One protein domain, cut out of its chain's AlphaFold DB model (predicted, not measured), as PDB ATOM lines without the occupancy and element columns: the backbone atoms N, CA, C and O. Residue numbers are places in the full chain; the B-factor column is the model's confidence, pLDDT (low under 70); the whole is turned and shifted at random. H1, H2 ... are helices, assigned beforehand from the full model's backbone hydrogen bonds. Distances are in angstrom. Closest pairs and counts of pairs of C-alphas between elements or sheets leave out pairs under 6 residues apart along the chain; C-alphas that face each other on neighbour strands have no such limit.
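This is residues 5 to 137 of the 139 residues of an uncharacterized protein of Nitrospirae bacterium (UniProt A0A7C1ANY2). A long, thin helical hairpin of H1 and H2 is joined by a tight turn at one end, and its legs draw apart toward the open end. There H3 follows H2 in nearly the same direction, while H4 packs with its first residues on the start of H1 and heads away from the hairpin; residues 132 to 137 of H4 stick out. The printed part has 133 residues with four named helices, H1, H2, H3 and H4 in chain order, and no named strand: all helix. It is extended, with a radius of gyration of the C-alphas of 24.9 A and spans of 90 by 31 by 17 A.

H1, residues 5 to 46, and H2, residues 51 to 81, form a helical hairpin, opposite ways at a shallow tilt of 14 degrees. They only just touch, with 3 pairs of C-alphas within 8 A, through residues 33 to 44 and 54 to 65 alone; the closest C-alphas, of Leu 44 and Lys 54, are 6.6 A apart. H4, residues 111 to 137, touches residues 7 to 15 of H1 with residues 111 to 115 alone, opposite ways at a shallow tilt of 28 degrees; the closest C-alphas, of Ser 11 and Tyr 112, are 6.1 A apart. H2 and H4 are apart. H3, residues 84 to 95, meets H2 only through their link and is near H4. Every O i to N i+4 pair is within hydrogen-bond range in H2, H3 and H4, and 34 of 38 are in H1.

H1 measures 63.5 A from C-alpha 5 at (311.697, 234.612, 404.422) to C-alpha 46. H2 measures 44.2 A, H3 16.1 A, and H4 40.2 A, ending at C-alpha 137 at (284.431, 223.498, 389.815).

The farthest C-alphas, of Asn 48 and Lys 137, are 90.6 A apart. The printed part has no cut; the link of residues 96 to 110 is long. Residues 5 to 15, 107 to 108 and 136 to 137 have pLDDT under 70.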
ATOM      1  N   ARG A   5     310.990 233.393 404.893       48.25
ATOM      2  CA  ARG A   5     311.697 234.612 404.422       48.25
ATOM      3  C   ARG A   5     313.200 234.676 404.748       48.25
ATOM      4  O   ARG A   5     313.898 235.475 404.139       48.25
ATOM      5  N   ARG A   6     313.722 233.858 405.675       47.66
ATOM      6  CA  ARG A   6     315.157 233.889 406.043       47.66
ATOM      7  C   ARG A   6     316.073 233.114 405.086       47.66
ATOM      8  O   ARG A   6     317.266 233.393 405.072       47.66
ATOM      9  N   GLN A   7     315.548 232.188 404.282       50.75
ATOM     10  CA  GLN A   7     316.377 231.336 403.414       50.75
ATOM     11  C   GLN A   7     316.890 232.065 402.163       50.75
ATOM     12  O   GLN A   7     318.031 231.858 401.762       50.75
ATOM     13  N   PHE A   8     316.119 233.010 401.614       47.78
ATOM     14  CA  PHE A   8     316.509 233.760 400.410       47.78
ATOM     15  C   PHE A   8     317.773 234.620 400.593       47.78
ATOM     16  O   PHE A   8     318.553 234.797 399.661       47.78
ATOM     17  N   TYR A   9     318.015 235.125 401.808       47.69
ATOM     18  CA  TYR A   9     319.240 235.867 402.132       47.69
ATOM     19  C   TYR A   9     320.457 234.954 402.356       47.69
ATOM     20  O   TYR A   9     321.592 235.402 402.198       47.69
ATOM     21  N   PHE A  10     320.235 233.682 402.703       47.81
ATOM     22  CA  PHE A  10     321.297 232.696 402.921       47.81
ATOM     23  C   PHE A  10     321.870 232.174 401.595       47.81
ATOM     24  O   PHE A  10     323.087 232.103 401.440       47.81
ATOM     25  N   SER A  11     321.011 231.955 400.597       53.25
ATOM     26  CA  SER A  11     321.394 231.410 399.283       53.25
ATOM     27  C   SER A  11     322.389 232.304 398.508       53.25
ATOM     28  O   SER A  11     323.290 231.812 397.830       53.25
ATOM     29  N   ARG A  12     322.334 233.640 398.687       58.38
ATOM     30  CA  ARG A  12     323.347 234.573 398.137       58.38
ATOM     31  C   ARG A  12     324.744 234.377 398.735       58.38
ATOM     32  O   ARG A  12     325.722 234.547 398.014       58.38
ATOM     33  N   ARG A  13     324.852 234.042 400.027       57.72
ATOM     34  CA  ARG A  13     326.149 233.784 400.681       57.72
ATOM     35  C   ARG A  13     326.744 232.453 400.234       57.72
ATOM     36  O   ARG A  13     327.953 232.344 400.108       57.72
ATOM     37  N   GLU A  14     325.914 231.458 399.957       58.97
ATOM     38  CA  GLU A  14     326.373 230.122 399.560       58.97
ATOM     39  C   GLU A  14     326.919 230.097 398.126       58.97
ATOM     40  O   GLU A  14     327.976 229.513 397.891       58.97
ATOM     41  N   LEU A  15     326.298 230.839 397.199       63.12
ATOM     42  CA  LEU A  15     326.862 231.073 395.862       63.12
ATOM     43  C   LEU A  15     328.206 231.819 395.933       63.12
ATOM     44  O   LEU A  15     329.136 231.539 395.181       63.12
ATOM     45  N   GLN A  16     328.326 232.769 396.865       71.81
ATOM     46  CA  GLN A  16     329.589 233.460 397.117       71.81
ATOM     47  C   GLN A  16     330.648 232.511 397.679       71.81
ATOM     48  O   GLN A  16     331.810 232.665 397.332       71.81
ATOM     49  N   ILE A  17     330.272 231.518 398.493       70.06
ATOM     50  CA  ILE A  17     331.200 230.518 399.036       70.06
ATOM     51  C   ILE A  17     331.695 229.576 397.938       70.06
ATOM     52  O   ILE A  17     332.896 229.335 397.871       70.06
ATOM     53  N   SER A  18     330.825 229.064 397.062       72.06
ATOM     54  CA  SER A  18     331.253 228.186 395.962       72.06
ATOM     55  C   SER A  18     332.114 228.933 394.940       72.06
ATOM     56  O   SER A  18     333.163 228.428 394.539       72.06
ATOM     57  N   LEU A  19     331.752 230.173 394.598       76.50
ATOM     58  CA  LEU A  19     332.579 231.043 393.760       76.50
ATOM     59  C   LEU A  19     333.923 231.361 394.435       76.50
ATOM     60  O   LEU A  19     334.973 231.223 393.811       76.50
ATOM     61  N   ALA A  20     333.908 231.738 395.718       80.50
ATOM     62  CA  ALA A  20     335.119 232.008 396.485       80.50
ATOM     63  C   ALA A  20     336.006 230.766 396.590       80.50
ATOM     64  O   ALA A  20     337.219 230.899 396.523       80.50
ATOM     65  N   LEU A  21     335.429 229.567 396.695       77.69
ATOM     66  CA  LEU A  21     336.172 228.311 396.705       77.69
ATOM     67  C   LEU A  21     336.864 228.065 395.360       77.69
ATOM     68  O   LEU A  21     338.036 227.709 395.344       77.69
ATOM     69  N   ILE A  22     336.179 228.290 394.234       80.81
ATOM     70  CA  ILE A  22     336.786 228.169 392.898       80.81
ATOM     71  C   ILE A  22     337.932 229.174 392.741       80.81
ATOM     72  O   ILE A  22     339.016 228.805 392.287       80.81
ATOM     73  N   VAL A  23     337.718 230.427 393.154       84.94
ATOM     74  CA  VAL A  23     338.748 231.478 393.128       84.94
ATOM     75  C   VAL A  23     339.921 231.120 394.046       84.94
ATOM     76  O   VAL A  23     341.074 231.241 393.647       84.94
ATOM     77  N   LEU A  24     339.654 230.611 395.247       84.44
ATOM     78  CA  LEU A  24     340.673 230.183 396.204       84.44
ATOM     79  C   LEU A  24     341.497 229.015 395.655       84.44
ATOM     80  O   LEU A  24     342.720 229.049 395.724       84.44
ATOM     81  N   VAL A  25     340.843 227.995 395.095       81.00
ATOM     82  CA  VAL A  25     341.512 226.825 394.512       81.00
ATOM     83  C   VAL A  25     342.353 227.241 393.310       81.00
ATOM     84  O   VAL A  25     343.506 226.836 393.216       81.00
ATOM     85  N   SER A  26     341.835 228.097 392.428       83.75
ATOM     86  CA  SER A  26     342.616 228.611 391.297       83.75
ATOM     87  C   SER A  26     343.827 229.426 391.768       83.75
ATOM     88  O   SER A  26     344.942 229.179 391.308       83.75
ATOM     89  N   PHE A  27     343.670 230.296 392.766       89.75
ATOM     90  CA  PHE A  27     344.798 231.030 393.349       89.75
ATOM     91  C   PHE A  27     345.831 230.091 393.995       89.75
ATOM     92  O   PHE A  27     347.030 230.217 393.751       89.75
ATOM     93  N   ALA A  28     345.369 229.092 394.753       84.56
ATOM     94  CA  ALA A  28     346.222 228.085 395.374       84.56
ATOM     95  C   ALA A  28     346.992 227.262 394.331       84.56
ATOM     96  O   ALA A  28     348.176 227.003 394.528       84.56
ATOM     97  N   THR A  29     346.370 226.901 393.201       83.56
ATOM     98  CA  THR A  29     347.059 226.172 392.122       83.56
ATOM     99  C   THR A  29     348.177 226.995 391.485       83.56
ATOM    100  O   THR A  29     349.252 226.455 391.242       83.56
ATOM    101  N   VAL A  30     347.976 228.302 391.285       87.12
ATOM    102  CA  VAL A  30     349.015 229.201 390.753       87.12
ATOM    103  C   VAL A  30     350.170 229.353 391.742       87.12
ATOM    104  O   VAL A  30     351.328 229.240 391.342       87.12
ATOM    105  N   ILE A  31     349.875 229.559 393.031       88.81
ATOM    106  CA  ILE A  31     350.903 229.650 394.082       88.81
ATOM    107  C   ILE A  31     351.694 228.345 394.170       88.81
ATOM    108  O   ILE A  31     352.923 228.368 394.194       88.81
ATOM    109  N   PHE A  32     350.999 227.207 394.181       85.56
ATOM    110  CA  PHE A  32     351.622 225.890 394.218       85.56
ATOM    111  C   PHE A  32     352.516 225.658 392.997       85.56
ATOM    112  O   PHE A  32     353.657 225.230 393.147       85.56
ATOM    113  N   LEU A  33     352.047 226.003 391.795       83.94
ATOM    114  CA  LEU A  33     352.840 225.888 390.573       83.94
ATOM    115  C   LEU A  33     354.092 226.775 390.628       83.94
ATOM    116  O   LEU A  33     355.181 226.315 390.292       83.94
ATOM    117  N   ALA A  34     353.957 228.025 391.071       86.62
ATOM    118  CA  ALA A  34     355.087 228.940 391.213       86.62
ATOM    119  C   ALA A  34     356.122 228.417 392.223       86.62
ATOM    120  O   ALA A  34     357.322 228.468 391.950       86.62
ATOM    121  N   PHE A  35     355.659 227.868 393.349       88.06
ATOM    122  CA  PHE A  35     356.506 227.221 394.347       88.06
ATOM    123  C   PHE A  35     357.258 226.022 393.753       88.06
ATOM    124  O   PHE A  35     358.482 225.975 393.822       88.06
ATOM    125  N   VAL A  36     356.552 225.109 393.081       83.69
ATOM    126  CA  VAL A  36     357.157 223.928 392.444       83.69
ATOM    127  C   VAL A  36     358.184 224.324 391.385       83.69
ATOM    128  O   VAL A  36     359.262 223.740 391.338       83.69
ATOM    129  N   ILE A  37     357.893 225.326 390.548       82.62
ATOM    130  CA  ILE A  37     358.839 225.810 389.531       82.62
ATOM    131  C   ILE A  37     360.094 226.390 390.185       82.62
ATOM    132  O   ILE A  37     361.191 226.181 389.671       82.62
ATOM    133  N   ARG A  38     359.945 227.130 391.288       85.06
ATOM    134  CA  ARG A  38     361.072 227.718 392.015       85.06
ATOM    135  C   ARG A  38     361.974 226.632 392.597       85.06
ATOM    136  O   ARG A  38     363.145 226.585 392.244       85.06
ATOM    137  N   GLU A  39     361.410 225.727 393.390       84.56
ATOM    138  CA  GLU A  39     362.165 224.627 394.003       84.56
ATOM    139  C   GLU A  39     362.810 223.723 392.940       84.56
ATOM    140  O   GLU A  39     363.964 223.319 393.064       84.56
ATOM    141  N   ALA A  40     362.101 223.451 391.838       80.88
ATOM    142  CA  ALA A  40     362.649 222.667 390.736       80.88
ATOM    143  C   ALA A  40     363.831 223.368 390.050       80.88
ATOM    144  O   ALA A  40     364.784 222.695 389.663       80.88
ATOM    145  N   LYS A  41     363.796 224.698 389.886       78.62
ATOM    146  CA  LYS A  41     364.923 225.455 389.321       78.62
ATOM    147  C   LYS A  41     366.150 225.375 390.219       78.62
ATOM    148  O   LYS A  41     367.210 225.004 389.720       78.62
ATOM    149  N   ASP A  42     365.976 225.644 391.510       81.75
ATOM    150  CA  ASP A  42     367.064 225.634 392.491       81.75
ATOM    151  C   ASP A  42     367.705 224.233 392.558       81.75
ATOM    152  O   ASP A  42     368.927 224.080 392.499       81.75
ATOM    153  N   PHE A  43     366.884 223.178 392.539       80.81
ATOM    154  CA  PHE A  43     367.353 221.791 392.505       80.81
ATOM    155  C   PHE A  43     368.087 221.423 391.200       80.81
ATOM    156  O   PHE A  43     369.123 220.754 391.221       80.81
ATOM    157  N   LEU A  44     367.582 221.870 390.043       80.88
ATOM    158  CA  LEU A  44     368.205 221.621 388.737       80.88
ATOM    159  C   LEU A  44     369.535 222.365 388.555       80.88
ATOM    160  O   LEU A  44     370.383 221.915 387.774       80.88
ATOM    161  N   GLU A  45     369.714 223.504 389.220       79.75
ATOM    162  CA  GLU A  45     370.955 224.275 389.186       79.75
ATOM    163  C   GLU A  45     372.071 223.563 389.964       79.75
ATOM    164  O   GLU A  45     373.170 223.402 389.432       79.75
ATOM    165  N   ILE A  46     371.751 223.003 391.137       81.00
ATOM    166  CA  ILE A  46     372.682 222.224 391.976       81.00
ATOM    167  C   ILE A  46     373.175 220.953 391.269       81.00
ATOM    168  O   ILE A  46     374.345 220.590 391.368       81.00
ATOM    169  N   LEU A  47     372.298 220.264 390.536       79.44
ATOM    170  CA  LEU A  47     372.597 218.948 389.957       79.44
ATOM    171  C   LEU A  47     373.572 218.966 388.763       79.44
ATOM    172  O   LEU A  47     373.929 217.904 388.263       79.44
ATOM    173  N   ASN A  48     373.980 220.146 388.277       80.62
ATOM    174  CA  ASN A  48     374.916 220.332 387.157       80.62
ATOM    175  C   ASN A  48     374.632 219.435 385.923       80.62
ATOM    176  O   ASN A  48     375.533 218.947 385.242       80.62
ATOM    177  N   LEU A  49     373.346 219.183 385.649       79.12
ATOM    178  CA  LEU A  49     372.901 218.261 384.601       79.12
ATOM    179  C   LEU A  49     373.040 218.846 383.192       79.12
ATOM    180  O   LEU A  49     372.927 220.057 382.975       79.12
ATOM    181  N   ASN A  50     373.151 217.953 382.207       85.31
ATOM    182  CA  ASN A  50     373.056 218.305 380.792       85.31
ATOM    183  C   ASN A  50     371.743 219.040 380.484       85.31
ATOM    184  O   ASN A  50     370.668 218.660 380.953       85.31
ATOM    185  N   LYS A  51     371.817 220.056 379.614       84.75
ATOM    186  CA  LYS A  51     370.675 220.904 379.224       84.75
ATOM    187  C   LYS A  51     369.455 220.096 378.759       84.75
ATOM    188  O   LYS A  51     368.331 220.419 379.131       84.75
ATOM    189  N   ASN A  52     369.680 219.015 378.012       85.94
ATOM    190  CA  ASN A  52     368.611 218.141 377.514       85.94
ATOM    191  C   ASN A  52     367.868 217.425 378.654       85.94
ATOM    192  O   ASN A  52     366.646 217.318 378.622       85.94
ATOM    193  N   VAL A  53     368.594 216.996 379.690       85.62
ATOM    194  CA  VAL A  53     368.010 216.349 380.873       85.62
ATOM    195  C   VAL A  53     367.210 217.362 381.691       85.62
ATOM    196  O   VAL A  53     366.096 217.057 382.108       85.62
ATOM    197  N   LYS A  54     367.718 218.595 381.849       83.06
ATOM    198  CA  LYS A  54     366.997 219.686 382.532       83.06
ATOM    199  C   LYS A  54     365.645 219.978 381.871       83.06
ATOM    200  O   LYS A  54     364.636 220.091 382.561       83.06
ATOM    201  N   ILE A  55     365.616 220.050 380.538       84.50
ATOM    202  CA  ILE A  55     364.378 220.260 379.771       84.50
ATOM    203  C   ILE A  55     363.419 219.077 379.956       84.50
ATOM    204  O   ILE A  55     362.241 219.293 380.233       84.50
ATOM    205  N   GLY A  56     363.917 217.840 379.859       86.94
ATOM    206  CA  GLY A  56     363.097 216.642 380.064       86.94
ATOM    207  C   GLY A  56     362.453 216.586 381.453       86.94
ATOM    208  O   GLY A  56     361.272 216.269 381.575       86.94
ATOM    209  N   LEU A  57     363.196 216.967 382.494       83.88
ATOM    210  CA  LEU A  57     362.704 216.984 383.874       83.88
ATOM    211  C   LEU A  57     361.636 218.069 384.084       83.88
ATOM    212  O   LEU A  57     360.628 217.825 384.745       83.88
ATOM    213  N   LEU A  58     361.797 219.234 383.454       82.31
ATOM    214  CA  LEU A  58     360.796 220.306 383.481       82.31
ATOM    215  C   LEU A  58     359.489 219.864 382.799       82.31
ATOM    216  O   LEU A  58     358.406 220.069 383.348       82.31
ATOM    217  N   ILE A  59     359.584 219.189 381.648       86.81
ATOM    218  CA  ILE A  59     358.421 218.602 380.964       86.81
ATOM    219  C   ILE A  59     357.735 217.566 381.863       86.81
ATOM    220  O   ILE A  59     356.513 217.588 381.984       86.81
ATOM    221  N   LEU A  60     358.498 216.696 382.532       86.62
ATOM    222  CA  LEU A  60     357.947 215.691 383.443       86.62
ATOM    223  C   LEU A  60     357.156 216.332 384.593       86.62
ATOM    224  O   LEU A  60     356.018 215.942 384.844       86.62
ATOM    225  N   VAL A  61     357.723 217.349 385.252       84.94
ATOM    226  CA  VAL A  61     357.043 218.100 386.323       84.94
ATOM    227  C   VAL A  61     355.751 218.734 385.808       84.94
ATOM    228  O   VAL A  61     354.715 218.658 386.471       84.94
ATOM    229  N   PHE A  62     355.780 219.309 384.604       84.31
ATOM    230  CA  PHE A  62     354.596 219.890 383.982       84.31
ATOM    231  C   PHE A  62     353.512 218.840 383.699       84.31
ATOM    232  O   PHE A  62     352.342 219.065 384.004       84.31
ATOM    233  N   VAL A  63     353.883 217.666 383.182       89.75
ATOM    234  CA  VAL A  63     352.944 216.556 382.956       89.75
ATOM    235  C   VAL A  63     352.319 216.098 384.275       89.75
ATOM    236  O   VAL A  63     351.097 215.982 384.357       89.75
ATOM    237  N   CYS A  64     353.120 215.901 385.328       86.50
ATOM    238  CA  CYS A  64     352.609 215.547 386.654       86.50
ATOM    239  C   CYS A  64     351.622 216.594 387.189       86.50
ATOM    240  O   CYS A  64     350.581 216.233 387.740       86.50
ATOM    241  N   TYR A  65     351.910 217.880 386.985       84.62
ATOM    242  CA  TYR A  65     351.013 218.969 387.362       84.62
ATOM    243  C   TYR A  65     349.682 218.923 386.600       84.62
ATOM    244  O   TYR A  65     348.619 218.998 387.218       84.62
ATOM    245  N   VAL A  66     349.716 218.746 385.275       87.44
ATOM    246  CA  VAL A  66     348.502 218.634 384.450       87.44
ATOM    247  C   VAL A  66     347.649 217.443 384.891       87.44
ATOM    248  O   VAL A  66     346.433 217.576 385.019       87.44
ATOM    249  N   VAL A  67     348.272 216.299 385.182       90.00
ATOM    250  CA  VAL A  67     347.567 215.115 385.692       90.00
ATOM    251  C   VAL A  67     346.922 215.403 387.051       90.00
ATOM    252  O   VAL A  67     345.743 215.104 387.238       90.00
ATOM    253  N   ALA A  68     347.645 216.032 387.980       84.69
ATOM    254  CA  ALA A  68     347.102 216.401 389.286       84.69
ATOM    255  C   ALA A  68     345.905 217.362 389.164       84.69
ATOM    256  O   ALA A  68     344.873 217.151 389.807       84.69
ATOM    257  N   LEU A  69     346.001 218.374 388.294       84.94
ATOM    258  CA  LEU A  69     344.893 219.284 388.000       84.94
ATOM    259  C   LEU A  69     343.689 218.563 387.397       84.94
ATOM    260  O   LEU A  69     342.554 218.847 387.784       84.94
ATOM    261  N   ALA A  70     343.912 217.640 386.459       87.31
ATOM    262  CA  ALA A  70     342.843 216.872 385.836       87.31
ATOM    263  C   ALA A  70     342.096 216.021 386.874       87.31
ATOM    264  O   ALA A  70     340.864 216.026 386.900       87.31
ATOM    265  N   VAL A  71     342.825 215.358 387.778       87.44
ATOM    266  CA  VAL A  71     342.237 214.586 388.883       87.44
ATOM    267  C   VAL A  71     341.429 215.493 389.808       87.44
ATOM    268  O   VAL A  71     340.258 215.210 390.067       87.44
ATOM    269  N   LEU A  72     342.008 216.610 390.258       82.69
ATOM    270  CA  LEU A  72     341.330 217.548 391.153       82.69
ATOM    271  C   LEU A  72     340.040 218.093 390.519       82.69
ATOM    272  O   LEU A  72     338.970 218.052 391.126       82.69
ATOM    273  N   THR A  73     340.129 218.538 389.264       83.06
ATOM    274  CA  THR A  73     338.991 219.067 388.502       83.06
ATOM    275  C   THR A  73     337.918 218.006 388.300       83.06
ATOM    276  O   THR A  73     336.736 218.301 388.459       83.06
ATOM    277  N   SER A  74     338.300 216.762 388.002       84.00
ATOM    278  CA  SER A  74     337.362 215.649 387.834       84.00
ATOM    279  C   SER A  74     336.597 215.346 389.125       84.00
ATOM    280  O   SER A  74     335.372 215.215 389.098       84.00
ATOM    281  N   VAL A  75     337.275 215.342 390.278       79.69
ATOM    282  CA  VAL A  75     336.637 215.151 391.592       79.69
ATOM    283  C   VAL A  75     335.616 216.257 391.879       79.69
ATOM    284  O   VAL A  75     334.478 215.964 392.253       79.69
ATOM    285  N   PHE A  76     335.985 217.524 391.661       74.25
ATOM    286  CA  PHE A  76     335.060 218.648 391.836       74.25
ATOM    287  C   PHE A  76     333.882 218.576 390.864       74.25
ATOM    288  O   PHE A  76     332.729 218.709 391.272       74.25
ATOM    289  N   THR A  77     334.160 218.298 389.594       78.94
ATOM    290  CA  THR A  77     333.151 218.186 388.537       78.94
ATOM    291  C   THR A  77     332.156 217.075 388.846       78.94
ATOM    292  O   THR A  77     330.953 217.300 388.777       78.94
ATOM    293  N   HIS A  78     332.621 215.895 389.258       76.19
ATOM    294  CA  HIS A  78     331.744 214.784 389.618       76.19
ATOM    295  C   HIS A  78     330.851 215.125 390.820       76.19
ATOM    296  O   HIS A  78     329.675 214.760 390.843       76.19
ATOM    297  N   ARG A  79     331.376 215.866 391.804       72.19
ATOM    298  CA  ARG A  79     330.601 216.317 392.968       72.19
ATOM    299  C   ARG A  79     329.540 217.362 392.604       72.19
ATOM    300  O   ARG A  79     328.435 217.290 393.129       72.19
ATOM    301  N   PHE A  80     329.850 218.293 391.702       70.06
ATOM    302  CA  PHE A  80     328.925 219.354 391.286       70.06
ATOM    303  C   PHE A  80     327.903 218.902 390.237       70.06
ATOM    304  O   PHE A  80     326.722 219.219 390.348       70.06
ATOM    305  N   ILE A  81     328.336 218.156 389.220       76.06
ATOM    306  CA  ILE A  81     327.494 217.725 388.094       76.06
ATOM    307  C   ILE A  81     326.701 216.456 388.440       76.06
ATOM    308  O   ILE A  81     325.610 216.252 387.912       76.06
ATOM    309  N   GLY A  82     327.187 215.631 389.373       75.19
ATOM    310  CA  GLY A  82     326.554 214.380 389.807       75.19
ATOM    311  C   GLY A  82     325.042 214.434 390.106       75.19
ATOM    312  O   GLY A  82     324.329 213.522 389.672       75.19
ATOM    313  N   PRO A  83     324.498 215.458 390.797       79.81
ATOM    314  CA  PRO A  83     323.059 215.537 391.062       79.81
ATOM    315  C   PRO A  83     322.207 215.890 389.828       79.81
ATOM    316  O   PRO A  83     321.035 215.507 389.768       79.81
ATOM    317  N   PHE A  84     322.762 216.557 388.808       82.81
ATOM    318  CA  PHE A  84     321.989 217.075 387.669       82.81
ATOM    319  C   PHE A  84     321.297 215.990 386.823       82.81
ATOM    320  O   PHE A  84     320.107 216.142 386.535       82.81
ATOM    321  N   PRO A  85     321.941 214.863 386.451       83.75
ATOM    322  CA  PRO A  85     321.270 213.776 385.734       83.75
ATOM    323  C   PRO A  85     320.092 213.162 386.500       83.75
ATOM    324  O   PRO A  85     319.152 212.646 385.890       83.75
ATOM    325  N   ARG A  86     320.134 213.175 387.839       82.56
ATOM    326  CA  ARG A  86     319.022 212.707 388.676       82.56
ATOM    327  C   ARG A  86     317.890 213.726 388.675       82.56
ATOM    328  O   ARG A  86     316.752 213.354 388.412       82.56
ATOM    329  N   LEU A  87     318.221 214.998 388.886       86.06
ATOM    330  CA  LEU A  87     317.261 216.097 388.848       86.06
ATOM    331  C   LEU A  87     316.534 216.178 387.506       86.06
ATOM    332  O   LEU A  87     315.314 216.282 387.484       86.06
ATOM    333  N   LYS A  88     317.255 216.024 386.390       86.00
ATOM    334  CA  LYS A  88     316.666 216.001 385.045       86.00
ATOM    335  C   LYS A  88     315.622 214.892 384.886       86.00
ATOM    336  O   LYS A  88     314.557 215.141 384.328       86.00
ATOM    337  N   ARG A  89     315.912 213.684 385.383       86.31
ATOM    338  CA  ARG A  89     314.976 212.548 385.326       86.31
ATOM    339  C   ARG A  89     313.728 212.783 386.168       86.31
ATOM    340  O   ARG A  89     312.639 212.430 385.739       86.31
ATOM    341  N   GLU A  90     313.871 213.371 387.352       85.31
ATOM    342  CA  GLU A  90     312.709 213.695 388.186       85.31
ATOM    343  C   GLU A  90     311.882 214.850 387.588       85.31
ATOM    344  O   GLU A  90     310.659 214.749 387.536       85.31
ATOM    345  N   LEU A  91     312.520 215.882 387.017       86.81
ATOM    346  CA  LEU A  91     311.819 216.941 386.275       86.81
ATOM    347  C   LEU A  91     311.035 216.401 385.069       86.81
ATOM    348  O   LEU A  91     309.943 216.886 384.786       86.81
ATOM    349  N   GLN A  92     311.570 215.411 384.348       87.56
ATOM    350  CA  GLN A  92     310.861 214.795 383.222       87.56
ATOM    351  C   GLN A  92     309.545 214.139 383.658       87.56
ATOM    352  O   GLN A  92     308.534 214.344 382.997       87.56
ATOM    353  N   LYS A  93     309.526 213.450 384.806       84.25
ATOM    354  CA  LYS A  93     308.304 212.834 385.359       84.25
ATOM    355  C   LYS A  93     307.263 213.878 385.764       84.25
ATOM    356  O   LYS A  93     306.073 213.698 385.531       84.25
ATOM    357  N   ILE A  94     307.712 214.991 386.342       86.25
ATOM    358  CA  ILE A  94     306.838 216.124 386.670       86.25
ATOM    359  C   ILE A  94     306.230 216.714 385.391       86.25
ATOM    360  O   ILE A  94     305.038 217.007 385.350       86.25
ATOM    361  N   ARG A  95     307.023 216.842 384.318       84.06
ATOM    362  CA  ARG A  95     306.535 217.298 383.006       84.06
ATOM    363  C   ARG A  95     305.480 216.357 382.414       84.06
ATOM    364  O   ARG A  95     304.610 216.817 381.689       84.06
ATOM    365  N   GLU A  96     305.546 215.068 382.727       86.69
ATOM    366  CA  GLU A  96     304.555 214.053 382.336       86.69
ATOM    367  C   GLU A  96     303.271 214.093 383.193       86.69
ATOM    368  O   GLU A  96     302.395 213.250 383.029       86.69
ATOM    369  N   GLY A  97     303.129 215.078 384.088       78.62
ATOM    370  CA  GLY A  97     301.914 215.314 384.872       78.62
ATOM    371  C   GLY A  97     301.933 214.717 386.281       78.62
ATOM    372  O   GLY A  97     300.939 214.824 386.999       78.62
ATOM    373  N   GLN A  98     303.050 214.117 386.715       80.62
ATOM    374  CA  GLN A  98     303.219 213.584 388.077       80.62
ATOM    375  C   GLN A  98     303.578 214.697 389.077       80.62
ATOM    376  O   GLN A  98     304.660 214.685 389.667       80.62
ATOM    377  N   TYR A  99     302.687 215.676 389.257       77.81
ATOM    378  CA  TYR A  99     302.939 216.850 390.106       77.81
ATOM    379  C   TYR A  99     303.068 216.524 391.601       77.81
ATOM    380  O   TYR A  99     303.752 217.252 392.310       77.81
ATOM    381  N   GLU A 100     302.515 215.398 392.063       74.75
ATOM    382  CA  GLU A 100     302.636 214.925 393.454       74.75
ATOM    383  C   GLU A 100     304.089 214.595 393.850       74.75
ATOM    384  O   GLU A 100     304.452 214.583 395.029       74.75
ATOM    385  N   LYS A 101     304.971 214.337 392.872       79.44
ATOM    386  CA  LYS A 101     306.379 214.057 393.158       79.44
ATOM    387  C   LYS A 101     307.147 215.327 393.483       79.44
ATOM    388  O   LYS A 101     307.228 216.255 392.683       79.44
ATOM    389  N   ARG A 102     307.821 215.307 394.632       84.25
ATOM    390  CA  ARG A 102     308.776 216.340 395.033       84.25
ATOM    391  C   ARG A 102     310.195 215.961 394.624       84.25
ATOM    392  O   ARG A 102     310.637 214.820 394.776       84.25
ATOM    393  N   LEU A 103     310.919 216.946 394.114       85.12
ATOM    394  CA  LEU A 103     312.334 216.834 393.814       85.12
ATOM    395  C   LEU A 103     313.120 216.698 395.121       85.12
ATOM    396  O   LEU A 103     312.882 217.429 396.080       85.12
ATOM    397  N   SER A 104     314.075 215.771 395.156       81.38
ATOM    398  CA  SER A 104     314.965 215.579 396.302       81.38
ATOM    399  C   SER A 104     316.417 215.454 395.857       81.38
ATOM    400  O   SER A 104     316.724 214.893 394.801       81.38
ATOM    401  N   ILE A 105     317.315 215.961 396.696       81.44
ATOM    402  CA  ILE A 105     318.765 215.835 396.539       81.44
ATOM    403  C   ILE A 105     319.381 215.260 397.815       81.44
ATOM    404  O   ILE A 105     318.749 215.263 398.876       81.44
ATOM    405  N   ARG A 106     320.603 214.728 397.730       78.75
ATOM    406  CA  ARG A 106     321.294 214.172 398.901       78.75
ATOM    407  C   ARG A 106     321.708 215.293 399.852       78.75
ATOM    408  O   ARG A 106     321.943 216.424 399.450       78.75
ATOM    409  N   THR A 107     321.865 214.956 401.130       67.38
ATOM    410  CA  THR A 107     322.297 215.908 402.168       67.38
ATOM    411  C   THR A 107     323.708 216.455 401.952       67.38
ATOM    412  O   THR A 107     324.014 217.533 402.438       67.38
ATOM    413  N   MET A 108     324.542 215.717 401.218       69.38
ATOM    414  CA  MET A 108     325.923 216.089 400.885       69.38
ATOM    415  C   MET A 108     326.040 216.870 399.566       69.38
ATOM    416  O   MET A 108     327.144 217.316 399.235       69.38
ATOM    417  N   ASP A 109     324.943 216.986 398.810       75.25
ATOM    418  CA  ASP A 109     324.911 217.789 397.589       75.25
ATOM    419  C   ASP A 109     324.977 219.278 397.958       75.25
ATOM    420  O   ASP A 109     324.716 219.667 399.100       75.25
ATOM    421  N   ASP A 110     325.371 220.111 396.997       73.88
ATOM    422  CA  ASP A 110     325.615 221.530 397.241       73.88
ATOM    423  C   ASP A 110     324.362 222.235 397.835       73.88
ATOM    424  O   ASP A 110     323.257 222.089 397.291       73.88
ATOM    425  N   PRO A 111     324.504 222.994 398.942       73.31
ATOM    426  CA  PRO A 111     323.401 223.713 399.586       73.31
ATOM    427  C   PRO A 111     322.625 224.649 398.650       73.31
ATOM    428  O   PRO A 111     321.405 224.770 398.774       73.31
ATOM    429  N   TYR A 112     323.290 225.240 397.656       74.50
ATOM    430  CA  TYR A 112     322.638 226.082 396.661       74.50
ATOM    431  C   TYR A 112     321.678 225.271 395.787       74.50
ATOM    432  O   TYR A 112     320.537 225.681 395.560       74.50
ATOM    433  N   ILE A 113     322.100 224.078 395.352       79.00
ATOM    434  CA  ILE A 113     321.225 223.152 394.621       79.00
ATOM    435  C   ILE A 113     320.022 222.795 395.502       79.00
ATOM    436  O   ILE A 113     318.904 222.733 395.001       79.00
ATOM    437  N   ARG A 114     320.207 222.631 396.821       82.38
ATOM    438  CA  ARG A 114     319.091 222.379 397.751       82.38
ATOM    439  C   ARG A 114     318.086 223.520 397.748       82.38
ATOM    440  O   ARG A 114     316.902 223.277 397.546       82.38
ATOM    441  N   SER A 115     318.565 224.747 397.936       81.00
ATOM    442  CA  SER A 115     317.721 225.942 397.948       81.00
ATOM    443  C   SER A 115     316.927 226.085 396.649       81.00
ATOM    444  O   SER A 115     315.749 226.427 396.689       81.00
ATOM    445  N   PHE A 116     317.561 225.816 395.507       84.19
ATOM    446  CA  PHE A 116     316.905 225.855 394.203       84.19
ATOM    447  C   PHE A 116     315.806 224.791 394.075       84.19
ATOM    448  O   PHE A 116     314.711 225.060 393.584       84.19
ATOM    449  N   ILE A 117     316.069 223.577 394.556       87.19
ATOM    450  CA  ILE A 117     315.103 222.475 394.529       87.19
ATOM    451  C   ILE A 117     313.906 222.731 395.445       87.19
ATOM    452  O   ILE A 117     312.774 222.435 395.060       87.19
ATOM    453  N   ASP A 118     314.129 223.329 396.612       87.06
ATOM    454  CA  ASP A 118     313.052 223.741 397.513       87.06
ATOM    455  C   ASP A 118     312.130 224.786 396.860       87.06
ATOM    456  O   ASP A 118     310.912 224.744 397.044       87.06
ATOM    457  N   GLU A 119     312.689 225.696 396.058       85.94
ATOM    458  CA  GLU A 119     311.917 226.688 395.307       85.94
ATOM    459  C   GLU A 119     311.079 226.042 394.195       85.94
ATOM    460  O   GLU A 119     309.887 226.337 394.084       85.94
ATOM    461  N   ILE A 120     311.651 225.095 393.439       88.00
ATOM    462  CA  ILE A 120     310.883 224.326 392.447       88.00
ATOM    463  C   ILE A 120     309.750 223.555 393.123       88.00
ATOM    464  O   ILE A 120     308.622 223.593 392.644       88.00
ATOM    465  N   ASN A 121     310.013 222.887 394.246       89.62
ATOM    466  CA  ASN A 121     308.972 222.172 394.982       89.62
ATOM    467  C   ASN A 121     307.838 223.108 395.426       89.62
ATOM    468  O   ASN A 121     306.674 222.741 395.308       89.62
ATOM    469  N   GLY A 122     308.160 224.334 395.847       87.75
ATOM    470  CA  GLY A 122     307.153 225.354 396.136       87.75
ATOM    471  C   GLY A 122     306.317 225.756 394.916       87.75
ATOM    472  O   GLY A 122     305.134 226.050 395.064       87.75
ATOM    473  N   PHE A 123     306.894 225.749 393.714       86.81
ATOM    474  CA  PHE A 123     306.145 225.968 392.473       86.81
ATOM    475  C   PHE A 123     305.221 224.788 392.139       86.81
ATOM    476  O   PHE A 123     304.097 225.000 391.687       86.81
ATOM    477  N   LEU A 124     305.660 223.554 392.402       88.06
ATOM    478  CA  LEU A 124     304.825 222.361 392.228       88.06
ATOM    479  C   LEU A 124     303.627 222.360 393.176       88.06
ATOM    480  O   LEU A 124     302.529 222.049 392.724       88.06
ATOM    481  N   ASP A 125     303.815 222.783 394.432       88.81
ATOM    482  CA  ASP A 125     302.715 222.943 395.397       88.81
ATOM    483  C   ASP A 125     301.597 223.842 394.817       88.81
ATOM    484  O   ASP A 125     300.417 223.514 394.908       88.81
ATOM    485  N   LEU A 126     301.965 224.957 394.168       87.06
ATOM    486  CA  LEU A 126     301.007 225.903 393.574       87.06
ATOM    487  C   LEU A 126     300.287 225.338 392.341       87.06
ATOM    488  O   LEU A 126     299.118 225.648 392.108       87.06
ATOM    489  N   LEU A 127     300.987 224.548 391.523       85.94
ATOM    490  CA  LEU A 127     300.388 223.889 390.360       85.94
ATOM    491  C   LEU A 127     299.384 222.815 390.782       85.94
ATOM    492  O   LEU A 127     298.324 222.691 390.172       85.94
ATOM    493  N   GLU A 128     299.717 222.064 391.827       85.12
ATOM    494  CA  GLU A 128     298.855 221.036 392.400       85.12
ATOM    495  C   GLU A 128     297.581 221.658 392.993       85.12
ATOM    496  O   GLU A 128     296.481 221.235 392.647       85.12
ATOM    497  N   GLU A 129     297.710 222.742 393.768       85.88
ATOM    498  CA  GLU A 129     296.568 223.465 394.344       85.88
ATOM    499  C   GLU A 129     295.619 224.019 393.268       85.88
ATOM    500  O   GLU A 129     294.399 223.892 393.389       85.88
ATOM    501  N   LYS A 130     296.159 224.580 392.175       83.88
ATOM    502  CA  LYS A 130     295.342 225.032 391.036       83.88
ATOM    503  C   LYS A 130     294.569 223.891 390.385       83.88
ATOM    504  O   LYS A 130     293.382 224.046 390.113       83.88
ATOM    505  N   LYS A 131     295.225 222.752 390.153       81.69
ATOM    506  CA  LYS A 131     294.588 221.588 389.529       81.69
ATOM    507  C   LYS A 131     293.412 221.080 390.372       81.69
ATOM    508  O   LYS A 131     292.340 220.833 389.832       81.69
ATOM    509  N   THR A 132     293.583 220.984 391.691       80.50
ATOM    510  CA  THR A 132     292.510 220.552 392.601       80.50
ATOM    511  C   THR A 132     291.340 221.543 392.640       80.50
ATOM    512  O   THR A 132     290.189 221.124 392.743       80.50
ATOM    513  N   GLN A 133     291.603 222.852 392.530       78.00
ATOM    514  CA  GLN A 133     290.541 223.863 392.457       78.00
ATOM    515  C   GLN A 133     289.728 223.770 391.159       78.00
ATOM    516  O   GLN A 133     288.503 223.889 391.214       78.00
ATOM    517  N   ASP A 134     290.371 223.523 390.018       76.38
ATOM    518  CA  ASP A 134     289.673 223.367 388.735       76.38
ATOM    519  C   ASP A 134     288.815 222.083 388.709       76.38
ATOM    520  O   ASP A 134     287.647 222.138 388.332       76.38
ATOM    521  N   GLU A 135     289.310 220.959 389.245       73.50
ATOM    522  CA  GLU A 135     288.530 219.710 389.375       73.50
ATOM    523  C   GLU A 135     287.329 219.829 390.334       73.50
ATOM    524  O   GLU A 135     286.370 219.060 390.235       73.50
ATOM    525  N   SER A 136     287.360 220.783 391.271       65.94
ATOM    526  CA  SER A 136     286.250 221.051 392.199       65.94
ATOM    527  C   SER A 136     285.154 221.952 391.623       65.94
ATOM    528  O   SER A 136     284.076 222.015 392.203       65.94
ATOM    529  N   LYS A 137     285.416 222.648 390.507       61.16
ATOM    530  CA  LYS A 137     284.431 223.498 389.815       61.16
ATOM    531  C   LYS A 137     283.629 222.761 388.744       61.16
ATOM    532  O   LYS A 137     282.551 223.227 388.397       61.16
TER     533      LYS A 137